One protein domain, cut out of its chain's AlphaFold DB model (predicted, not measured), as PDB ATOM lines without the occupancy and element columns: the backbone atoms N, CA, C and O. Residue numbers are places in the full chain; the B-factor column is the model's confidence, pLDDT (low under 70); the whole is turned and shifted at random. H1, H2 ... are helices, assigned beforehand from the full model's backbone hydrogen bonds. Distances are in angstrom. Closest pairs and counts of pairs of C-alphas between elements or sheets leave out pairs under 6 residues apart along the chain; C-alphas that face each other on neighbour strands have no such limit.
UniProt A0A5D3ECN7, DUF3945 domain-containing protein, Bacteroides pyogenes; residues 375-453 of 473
ATOM      1  N   LYS A 375     -41.771  15.415  20.412       51.91
ATOM      2  CA  LYS A 375     -41.556  16.709  21.068       51.91
ATOM      3  C   LYS A 375     -40.180  17.207  20.645       51.91
ATOM      4  O   LYS A 375     -39.172  16.800  21.220       51.91
ATOM      5  N   LYS A 376     -40.139  18.052  19.614       62.09
ATOM      6  CA  LYS A 376     -38.904  18.587  19.073       62.09
ATOM      7  C   LYS A 376     -38.361  19.456  20.185       62.09
ATOM      8  O   LYS A 376     -38.954  20.480  20.524       62.09
ATOM      9  N   ILE A 377     -37.312  18.971  20.841       72.56
ATOM     10  CA  ILE A 377     -36.680  19.695  21.934       72.56
ATOM     11  C   ILE A 377     -35.968  20.867  21.278       72.56
ATOM     12  O   ILE A 377     -34.959  20.709  20.600       72.56
ATOM     13  N   TYR A 378     -36.571  22.037  21.418       79.19
ATOM     14  CA  TYR A 378     -36.018  23.280  20.923       79.19
ATOM     15  C   TYR A 378     -35.014  23.843  21.930       79.19
ATOM     16  O   TYR A 378     -35.252  23.801  23.139       79.19
ATOM     17  N   HIS A 379     -33.914  24.403  21.432       86.62
ATOM     18  CA  HIS A 379     -32.901  25.080  22.240       86.62
ATOM     19  C   HIS A 379     -32.902  26.598  21.990       86.62
ATOM     20  O   HIS A 379     -33.428  27.078  20.983       86.62
ATOM     21  N   ASP A 380     -32.259  27.366  22.880       88.00
ATOM     22  CA  ASP A 380     -32.102  28.825  22.726       88.00
ATOM     23  C   ASP A 380     -31.466  29.216  21.379       88.00
ATOM     24  O   ASP A 380     -31.822  30.242  20.801       88.00
ATOM     25  N   SER A 381     -30.594  28.370  20.820       86.81
ATOM     26  CA  SER A 381     -30.005  28.576  19.492       86.81
ATOM     27  C   SER A 381     -31.036  28.557  18.359       86.81
ATOM     28  O   SER A 381     -30.927  29.350  17.424       86.81
ATOM     29  N   ASP A 382     -32.049  27.688  18.437       87.50
ATOM     30  CA  ASP A 382     -33.124  27.612  17.437       87.50
ATOM     31  C   ASP A 382     -34.011  28.860  17.493       87.50
ATOM     32  O   ASP A 382     -34.442  29.382  16.463       87.50
ATOM     33  N   PHE A 383     -34.244  29.364  18.705       88.00
ATOM     34  CA  PHE A 383     -35.016  30.576  18.953       88.00
ATOM     35  C   PHE A 383     -34.297  31.819  18.417       88.00
ATOM     36  O   PHE A 383     -34.891  32.607  17.680       88.00
ATOM     37  N   GLU A 384     -33.003  31.972  18.719       87.12
ATOM     38  CA  GLU A 384     -32.179  33.083  18.223       87.12
ATOM     39  C   GLU A 384     -32.090  33.106  16.691       87.12
ATOM     40  O   GLU A 384     -32.205  34.172  16.070       87.12
ATOM     41  N   LYS A 385     -31.913  31.929  16.077       88.31
ATOM     42  CA  LYS A 385     -31.863  31.773  14.622       88.31
ATOM     43  C   LYS A 385     -33.164  32.245  13.974       88.31
ATOM     44  O   LYS A 385     -33.132  33.090  13.085       88.31
ATOM     45  N   ARG A 386     -34.310  31.779  14.477       86.94
ATOM     46  CA  ARG A 386     -35.635  32.124  13.934       86.94
ATOM     47  C   ARG A 386     -35.994  33.592  14.063       86.94
ATOM     48  O   ARG A 386     -36.643  34.135  13.179       86.94
ATOM     49  N   ILE A 387     -35.546  34.252  15.128       85.81
ATOM     50  CA  ILE A 387     -35.725  35.702  15.269       85.81
ATOM     51  C   ILE A 387     -34.919  36.456  14.212       85.81
ATOM     52  O   ILE A 387     -35.412  37.431  13.648       85.81
ATOM     53  N   SER A 388     -33.695  36.002  13.938       84.38
ATOM     54  CA  SER A 388     -32.810  36.617  12.944       84.38
ATOM     55  C   SER A 388     -33.314  36.398  11.511       84.38
ATOM     56  O   SER A 388     -33.123  37.261  10.662       84.38
ATOM     57  N   GLU A 389     -33.994  35.277  11.263       87.00
ATOM     58  CA  GLU A 389     -34.648  34.926   9.992       87.00
ATOM     59  C   GLU A 389     -36.078  35.494   9.858       87.00
ATOM     60  O   GLU A 389     -36.710  35.311   8.822       87.00
ATOM     61  N   GLU A 390     -36.598  36.175  10.886       84.94
ATOM     62  CA  GLU A 390     -37.991  36.648  10.973       84.94
ATOM     63  C   GLU A 390     -39.060  35.539  10.794       84.94
ATOM     64  O   GLU A 390     -40.190  35.799  10.374       84.94
ATOM     65  N   ASP A 391     -38.740  34.298  11.178       84.88
ATOM     66  CA  ASP A 391     -39.639  33.135  11.130       84.88
ATOM     67  C   ASP A 391     -40.570  33.085  12.358       84.88
ATOM     68  O   ASP A 391     -40.405  32.291  13.292       84.88
ATOM     69  N   TYR A 392     -41.572  33.966  12.375       82.69
ATOM     70  CA  TYR A 392     -42.541  34.052  13.475       82.69
ATOM     71  C   TYR A 392     -43.479  32.840  13.558       82.69
ATOM     72  O   TYR A 392     -43.936  32.489  14.647       82.69
ATOM     73  N   GLU A 393     -43.756  32.175  12.437       74.69
ATOM     74  CA  GLU A 393     -44.578  30.964  12.424       74.69
ATOM     75  C   GLU A 393     -43.841  29.802  13.108       74.69
ATOM     76  O   GLU A 393     -44.413  29.097  13.944       74.69
ATOM     77  N   GLY A 394     -42.539  29.661  12.841       76.12
ATOM     78  CA  GLY A 394     -41.658  28.741  13.551       76.12
ATOM     79  C   GLY A 394     -41.599  29.026  15.053       76.12
ATOM     80  O   GLY A 394     -41.651  28.091  15.852       76.12
ATOM     81  N   LEU A 395     -41.581  30.297  15.460       80.12
ATOM     82  CA  LEU A 395     -41.619  30.693  16.875       80.12
ATOM     83  C   LEU A 395     -42.918  30.269  17.587       80.12
ATOM     84  O   LEU A 395     -42.872  29.799  18.726       80.12
ATOM     85  N   VAL A 396     -44.073  30.373  16.921       72.94
ATOM     86  CA  VAL A 396     -45.356  29.886  17.463       72.94
ATOM     87  C   VAL A 396     -45.342  28.363  17.618       72.94
ATOM     88  O   VAL A 396     -45.793  27.849  18.644       72.94
ATOM     89  N   LYS A 397     -44.772  27.639  16.643       76.44
ATOM     90  CA  LYS A 397     -44.600  26.177  16.713       76.44
ATOM     91  C   LYS A 397     -43.719  25.770  17.900       76.44
ATOM     92  O   LYS A 397     -44.088  24.859  18.635       76.44
ATOM     93  N   MET A 398     -42.622  26.491  18.152       83.50
ATOM     94  CA  MET A 398     -41.762  26.259  19.324       83.50
ATOM     95  C   MET A 398     -42.520  26.430  20.640       83.50
ATOM     96  O   MET A 398     -42.493  25.546  21.494       83.50
ATOM     97  N   ARG A 399     -43.245  27.544  20.796       79.31
ATOM     98  CA  ARG A 399     -44.048  27.807  21.997       79.31
ATOM     99  C   ARG A 399     -45.089  26.715  22.238       79.31
ATOM    100  O   ARG A 399     -45.226  26.235  23.359       79.31
ATOM    101  N   ASN A 400     -45.821  26.320  21.197       72.50
ATOM    102  CA  ASN A 400     -46.856  25.289  21.302       72.50
ATOM    103  C   ASN A 400     -46.268  23.910  21.659       72.50
ATOM    104  O   ASN A 400     -46.948  23.113  22.296       72.50
ATOM    105  N   ALA A 401     -44.996  23.658  21.330       77.19
ATOM    106  CA  ALA A 401     -44.255  22.473  21.767       77.19
ATOM    107  C   ALA A 401     -43.763  22.544  23.233       77.19
ATOM    108  O   ALA A 401     -43.151  21.594  23.723       77.19
ATOM    109  N   GLY A 402     -44.038  23.639  23.955       74.62
ATOM    110  CA  GLY A 402     -43.685  23.825  25.368       74.62
ATOM    111  C   GLY A 402     -42.303  24.438  25.609       74.62
ATOM    112  O   GLY A 402     -41.832  24.441  26.745       74.62
ATOM    113  N   TYR A 403     -41.646  24.953  24.568       85.12
ATOM    114  CA  TYR A 403     -40.372  25.653  24.706       85.12
ATOM    115  C   TYR A 403     -40.554  27.044  25.336       85.12
ATOM    116  O   TYR A 403     -41.455  27.795  24.956       85.12
ATOM    117  N   SER A 404     -39.652  27.406  26.254       83.88
ATOM    118  CA  SER A 404     -39.540  28.748  26.832       83.88
ATOM    119  C   SER A 404     -38.083  29.214  26.766       83.88
ATOM    120  O   SER A 404     -37.213  28.485  27.247       83.88
ATOM    121  N   PRO A 405     -37.795  30.411  26.222       85.75
ATOM    122  CA  PRO A 405     -36.431  30.921  26.135       85.75
ATOM    123  C   PRO A 405     -35.859  31.255  27.514       85.75
ATOM    124  O   PRO A 405     -36.584  31.697  28.413       85.75
ATOM    125  N   SER A 406     -34.548  31.076  27.679       84.31
ATOM    126  CA  SER A 406     -33.875  31.388  28.943       84.31
ATOM    127  C   SER A 406     -33.805  32.903  29.216       84.31
ATOM    128  O   SER A 406     -33.800  33.720  28.285       84.31
ATOM    129  N   PRO A 407     -33.687  33.329  30.490       78.81
ATOM    130  CA  PRO A 407     -33.507  34.742  30.838       78.81
ATOM    131  C   PRO A 407     -32.279  35.395  30.180       78.81
ATOM    132  O   PRO A 407     -32.301  36.586  29.858       78.81
ATOM    133  N   GLU A 408     -31.205  34.635  29.965       81.94
ATOM    134  CA  GLU A 408     -29.990  35.111  29.295       81.94
ATOM    135  C   GLU A 408     -30.240  35.370  27.806       81.94
ATOM    136  O   GLU A 408     -29.896  36.441  27.293       81.94
ATOM    137  N   CYS A 409     -30.924  34.436  27.141       82.62
ATOM    138  CA  CYS A 409     -31.342  34.543  25.749       82.62
ATOM    139  C   CYS A 409     -32.254  35.764  25.526       82.62
ATOM    140  O   CYS A 409     -31.988  36.603  24.659       82.62
ATOM    141  N   ILE A 410     -33.255  35.954  26.395       79.38
ATOM    142  CA  ILE A 410     -34.150  37.121  26.364       79.38
ATOM    143  C   ILE A 410     -33.347  38.427  26.466       79.38
ATOM    144  O   ILE A 410     -33.517  39.328  25.644       79.38
ATOM    145  N   ASN A 411     -32.428  38.539  27.430       77.94
ATOM    146  CA  ASN A 411     -31.619  39.750  27.611       77.94
ATOM    147  C   ASN A 411     -30.711  40.055  26.410       77.94
ATOM    148  O   ASN A 411     -30.504  41.222  26.065       77.94
ATOM    149  N   LYS A 412     -30.171  39.018  25.764       80.19
ATOM    150  CA  LYS A 412     -29.341  39.143  24.561       80.19
ATOM    151  C   LYS A 412     -30.155  39.651  23.367       80.19
ATOM    152  O   LYS A 412     -29.701  40.556  22.664       80.19
ATOM    153  N   ILE A 413     -31.373  39.143  23.192       74.00
ATOM    154  CA  ILE A 413     -32.314  39.538  22.133       74.00
ATOM    155  C   ILE A 413     -32.797  40.980  22.322       74.00
ATOM    156  O   ILE A 413     -32.781  41.764  21.374       74.00
ATOM    157  N   LEU A 414     -33.124  41.385  23.554       68.31
ATOM    158  CA  LEU A 414     -33.557  42.757  23.862       68.31
ATOM    159  C   LEU A 414     -32.519  43.833  23.513       68.31
ATOM    160  O   LEU A 414     -32.877  44.994  23.312       68.31
ATOM    161  N   ARG A 415     -31.235  43.467  23.431       75.38
ATOM    162  CA  ARG A 415     -30.148  44.378  23.042       75.38
ATOM    163  C   ARG A 415     -29.900  44.430  21.534       75.38
ATOM    164  O   ARG A 415     -29.319  45.408  21.077       75.38
ATOM    165  N   LYS A 416     -30.290  43.394  20.782       76.56
ATOM    166  CA  LYS A 416     -29.932  43.225  19.362       76.56
ATOM    167  C   LYS A 416     -31.109  43.355  18.391       76.56
ATOM    168  O   LYS A 416     -30.884  43.703  17.239       76.56
ATOM    169  N   CYS A 417     -32.337  43.096  18.831       77.75
ATOM    170  CA  CYS A 417     -33.512  43.063  17.959       77.75
ATOM    171  C   CYS A 417     -34.194  44.425  17.798       77.75
ATOM    172  O   CYS A 417     -34.196  45.248  18.716       77.75
ATOM    173  N   SER A 418     -34.833  44.630  16.644       79.00
ATOM    174  CA  SER A 418     -35.617  45.832  16.339       79.00
ATOM    175  C   SER A 418     -36.877  45.937  17.210       79.00
ATOM    176  O   SER A 418     -37.366  44.946  17.756       79.00
ATOM    177  N   SER A 419     -37.461  47.136  17.312       75.69
ATOM    178  CA  SER A 419     -38.716  47.363  18.051       75.69
ATOM    179  C   SER A 419     -39.870  46.480  17.554       75.69
ATOM    180  O   SER A 419     -40.681  46.013  18.354       75.69
ATOM    181  N   LYS A 420     -39.910  46.199  16.244       77.75
ATOM    182  CA  LYS A 420     -40.900  45.321  15.606       77.75
ATOM    183  C   LYS A 420     -40.721  43.856  16.027       77.75
ATOM    184  O   LYS A 420     -41.693  43.215  16.417       77.75
ATOM    185  N   GLN A 421     -39.484  43.356  16.029       78.50
ATOM    186  CA  GLN A 421     -39.156  41.997  16.478       78.50
ATOM    187  C   GLN A 421     -39.465  41.808  17.973       78.50
ATOM    188  O   GLN A 421     -40.066  40.810  18.365       78.50
ATOM    189  N   GLN A 422     -39.132  42.796  18.812       76.88
ATOM    190  CA  GLN A 422     -39.418  42.757  20.252       76.88
ATOM    191  C   GLN A 422     -40.926  42.683  20.550       76.88
ATOM    192  O   GLN A 422     -41.343  41.937  21.436       76.88
ATOM    193  N   ALA A 423     -41.752  43.415  19.795       75.12
ATOM    194  CA  ALA A 423     -43.206  43.364  19.931       75.12
ATOM    195  C   ALA A 423     -43.779  41.986  19.551       75.12
ATOM    196  O   ALA A 423     -44.612  41.450  20.282       75.12
ATOM    197  N   ALA A 424     -43.295  41.389  18.457       75.00
ATOM    198  CA  ALA A 424     -43.720  40.062  18.016       75.00
ATOM    199  C   ALA A 424     -43.359  38.969  19.039       75.00
ATOM    200  O   ALA A 424     -44.201  38.150  19.397       75.00
ATOM    201  N   ILE A 425     -42.141  39.001  19.587       78.88
ATOM    202  CA  ILE A 425     -41.691  38.036  20.605       78.88
ATOM    203  C   ILE A 425     -42.524  38.156  21.885       78.88
ATOM    204  O   ILE A 425     -42.955  37.140  22.434       78.88
ATOM    205  N   LYS A 426     -42.798  39.392  22.333       77.94
ATOM    206  CA  LYS A 426     -43.670  39.650  23.486       77.94
ATOM    207  C   LYS A 426     -45.054  39.038  23.288       77.94
ATOM    208  O   LYS A 426     -45.580  38.425  24.209       77.94
ATOM    209  N   MET A 427     -45.625  39.189  22.095       76.50
ATOM    210  CA  MET A 427     -46.952  38.668  21.780       76.50
ATOM    211  C   MET A 427     -46.978  37.137  21.712       76.50
ATOM    212  O   MET A 427     -47.921  36.519  22.196       76.50
ATOM    213  N   ILE A 428     -45.940  36.515  21.144       78.31
ATOM    214  CA  ILE A 428     -45.897  35.060  20.962       78.31
ATOM    215  C   ILE A 428     -45.653  34.349  22.298       78.31
ATOM    216  O   ILE A 428     -46.440  33.475  22.657       78.31
ATOM    217  N   PHE A 429     -44.613  34.729  23.047       79.12
ATOM    218  CA  PHE A 429     -44.180  34.024  24.264       79.12
ATOM    219  C   PHE A 429     -44.717  34.621  25.571       79.12
ATOM    220  O   PHE A 429     -44.409  34.109  26.643       79.12
ATOM    221  N   ASN A 430     -45.513  35.692  25.498       74.31
ATOM    222  CA  ASN A 430     -46.065  36.394  26.658       74.31
ATOM    223  C   ASN A 430     -44.993  36.809  27.690       74.31
ATOM    224  O   ASN A 430     -45.182  36.702  28.899       74.31
ATOM    225  N   ILE A 431     -43.834  37.255  27.198       68.94
ATOM    226  CA  ILE A 431     -42.695  37.659  28.030       68.94
ATOM    227  C   ILE A 431     -42.838  39.140  28.369       68.94
ATOM    228  O   ILE A 431     -42.909  39.995  27.479       68.94
ATOM    229  N   ASP A 432     -42.831  39.466  29.659       56.66
ATOM    230  CA  ASP A 432     -42.846  40.851  30.112       56.66
ATOM    231  C   ASP A 432     -41.490  41.517  29.858       56.66
ATOM    232  O   ASP A 432     -40.559  41.453  30.658       56.66
ATOM    233  N   ILE A 433     -41.373  42.172  28.703       53.88
ATOM    234  CA  ILE A 433     -40.215  42.998  28.368       53.88
ATOM    235  C   ILE A 433     -40.274  44.273  29.223       53.88
ATOM    236  O   ILE A 433     -41.211  45.067  29.050       53.88
ATOM    237  N   PRO A 434     -39.297  44.524  30.116       43.66
ATOM    238  CA  PRO A 434     -39.269  45.745  30.903       43.66
ATOM    239  C   PRO A 434     -39.092  46.932  29.958       43.66
ATOM    240  O   PRO A 434     -38.035  47.119  29.354       43.66
ATOM    241  N   GLN A 435     -40.129  47.758  29.806       42.97
ATOM    242  CA  GLN A 435     -39.974  49.001  29.064       42.97
ATOM    243  C   GLN A 435     -38.945  49.883  29.781       42.97
ATOM    244  O   GLN A 435     -39.077  50.150  30.980       42.97
ATOM    245  N   LYS A 436     -37.950  50.374  29.025       44.94
ATOM    246  CA  LYS A 436     -36.876  51.297  29.457       44.94
ATOM    247  C   LYS A 436     -37.362  52.433  30.381       44.94
ATOM    248  O   LYS A 436     -36.607  52.909  31.221       44.94
ATOM    249  N   ASN A 437     -38.632  52.825  30.278       38.81
ATOM    250  CA  ASN A 437     -39.233  53.942  31.003       38.81
ATOM    251  C   ASN A 437     -39.574  53.669  32.486       38.81
ATOM    252  O   ASN A 437     -39.820  54.623  33.222       38.81
ATOM    253  N   ARG A 438     -39.561  52.415  32.971       38.91
ATOM    254  CA  ARG A 438     -39.851  52.113  34.395       38.91
ATOM    255  C   ARG A 438     -38.650  52.289  35.335       38.91
ATOM    256  O   ARG A 438     -38.851  52.521  36.523       38.91
ATOM    257  N   ILE A 439     -37.419  52.261  34.813       43.78
ATOM    258  CA  ILE A 439     -36.182  52.338  35.617       43.78
ATOM    259  C   ILE A 439     -35.911  53.767  36.131       43.78
ATOM    260  O   ILE A 439     -35.348  53.935  37.211       43.78
ATOM    261  N   MET A 440     -36.352  54.815  35.420       39.56
ATOM    262  CA  MET A 440     -36.186  56.199  35.902       39.56
ATOM    263  C   MET A 440     -37.155  56.569  37.035       39.56
ATOM    264  O   MET A 440     -36.781  57.326  37.928       39.56
ATOM    265  N   LYS A 441     -38.379  56.019  37.049       41.38
ATOM    266  CA  LYS A 441     -39.344  56.285  38.131       41.38
ATOM    267  C   LYS A 441     -38.939  55.615  39.447       41.38
ATOM    268  O   LYS A 441     -39.020  56.263  40.485       41.38
ATOM    269  N   SER A 442     -38.441  54.375  39.401       48.59
ATOM    270  CA  SER A 442     -38.027  53.659  40.616       48.59
ATOM    271  C   SER A 442     -36.780  54.260  41.266       48.59
ATOM    272  O   SER A 442     -36.724  54.331  42.491       48.59
ATOM    273  N   LYS A 443     -35.820  54.772  40.477       52.34
ATOM    274  CA  LYS A 443     -34.659  55.496  41.023       52.34
ATOM    275  C   LYS A 443     -35.067  56.781  41.750       52.34
ATOM    276  O   LYS A 443     -34.650  56.971  42.886       52.34
ATOM    277  N   ASN A 444     -35.942  57.601  41.161       50.31
ATOM    278  CA  ASN A 444     -36.416  58.834  41.806       50.31
ATOM    279  C   ASN A 444     -37.250  58.569  43.076       50.31
ATOM    280  O   ASN A 444     -37.224  59.368  44.012       50.31
ATOM    281  N   GLU A 445     -37.999  57.464  43.133       54.97
ATOM    282  CA  GLU A 445     -38.749  57.075  44.336       54.97
ATOM    283  C   GLU A 445     -37.842  56.513  45.439       54.97
ATOM    284  O   GLU A 445     -38.022  56.867  46.606       54.97
ATOM    285  N   GLN A 446     -36.826  55.716  45.088       57.00
ATOM    286  CA  GLN A 446     -35.827  55.227  46.045       57.00
ATOM    287  C   GLN A 446     -34.974  56.364  46.623       57.00
ATOM    288  O   GLN A 446     -34.726  56.388  47.828       57.00
ATOM    289  N   GLU A 447     -34.598  57.348  45.804       66.56
ATOM    290  CA  GLU A 447     -33.832  58.518  46.244       66.56
ATOM    291  C   GLU A 447     -34.665  59.428  47.171       66.56
ATOM    292  O   GLU A 447     -34.174  59.918  48.192       66.56
ATOM    293  N   LYS A 448     -35.977  59.564  46.909       65.69
ATOM    294  CA  LYS A 448     -36.918  60.220  47.837       65.69
ATOM    295  C   LYS A 448     -37.063  59.464  49.161       65.69
ATOM    296  O   LYS A 448     -37.133  60.109  50.209       65.69
ATOM    297  N   LEU A 449     -37.098  58.129  49.140       62.62
ATOM    298  CA  LEU A 449     -37.199  57.318  50.359       62.62
ATOM    299  C   LEU A 449     -35.927  57.408  51.214       62.62
ATOM    300  O   LEU A 449     -36.030  57.595  52.427       62.62
ATOM    301  N   GLN A 450     -34.747  57.356  50.588       68.25
ATOM    302  CA  GLN A 450     -33.463  57.525  51.278       68.25
ATOM    303  C   GLN A 450     -33.330  58.910  51.914       68.25
ATOM    304  O   GLN A 450     -32.919  59.021  53.069       68.25
ATOM    305  N   ASN A 451     -33.741  59.973  51.214       68.00
ATOM    306  CA  ASN A 451     -33.730  61.321  51.787       68.00
ATOM    307  C   ASN A 451     -34.703  61.458  52.970       68.00
ATOM    308  O   ASN A 451     -34.391  62.126  53.957       68.00
ATOM    309  N   LYS A 452     -35.855  60.776  52.922       70.06
ATOM    310  CA  LYS A 452     -36.815  60.756  54.033       70.06
ATOM    311  C   LYS A 452     -36.272  59.994  55.249       70.06
ATOM    312  O   LYS A 452     -36.464  60.453  56.373       70.06
ATOM    313  N   GLN A 453     -35.554  58.889  55.034       67.25
ATOM    314  CA  GLN A 453     -34.878  58.137  56.099       67.25
ATOM    315  C   GLN A 453     -33.747  58.942  56.747       67.25
ATOM    316  O   GLN A 453     -33.725  59.052  57.971       67.25
TER     317      GLN A 453
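Overview. This is residues 375 to 453 of the 473 residues of the protein "DUF3945 domain-containing protein" of Bacteroides pyogenes (UniProt A0A5D3ECN7). The longest helix, H5, sticks out as an arm from a small, compact body in which four short helices, H1 to H4, stand two by two as a bundle. H1 and H3 run one way and H2 and H4 run back; the arm, residues 435 to 453, makes much of the length. The 79 printed residues have five named helices, H1 to H5 in that order, and no named strand: the class is all helix. The whole is loose, with a radius of gyration of the C-alphas of 16.6 A and spans of 55 by 24 by 18 A.

Along the chain. H5, residues 438 to 453, is 23.1 A long and ends with C-alpha 453 at (-34.878, 58.137, 56.099). H4 is residues 419 to 429, 15.7 A, and H3 residues 407 to 416, 14.7 A. H2, residues 392 to 400, and H1, residues 380 to 388, each measure 12.5 A; H1 begins with C-alpha 380 at (-32.102, 28.825, 22.726).

Arrangement. H5 touches no helix. H4 touches H2, Ile 428 to Val 396 being the closest C-alphas at 6.3 A, at a shallow tilt of 26 degrees, the same way. H2 and H1 form a helical hairpin, opposite ways at 27 degrees; the closest C-alphas, of Leu 395 and Arg 386, are 6.8 A apart. H1 and H3 only just touch, with 3 pairs of C-alphas within 8 A, the closest Asp 380 and Cys 409 at 6.5 A. H3 and H4 are close but not clearly touching: the closest C-alphas, of Leu 414 and Gln 422, are 6.9 A apart. In H1, H2, H4 and H5 every O i to N i+4 pair is within hydrogen-bond range; in H3, 5 of 6 are.

Size, cuts and confidence. The C-alphas farthest apart, of Lys 375 and Lys 452, are 55.2 A apart. Without residues 435 to 453, which stand free, the body spans 30 by 20 by 19 A. The printed part has no cut and no long link. Mean pLDDT of the printed part is 71.9; residues 431 to 451 are among those under 70.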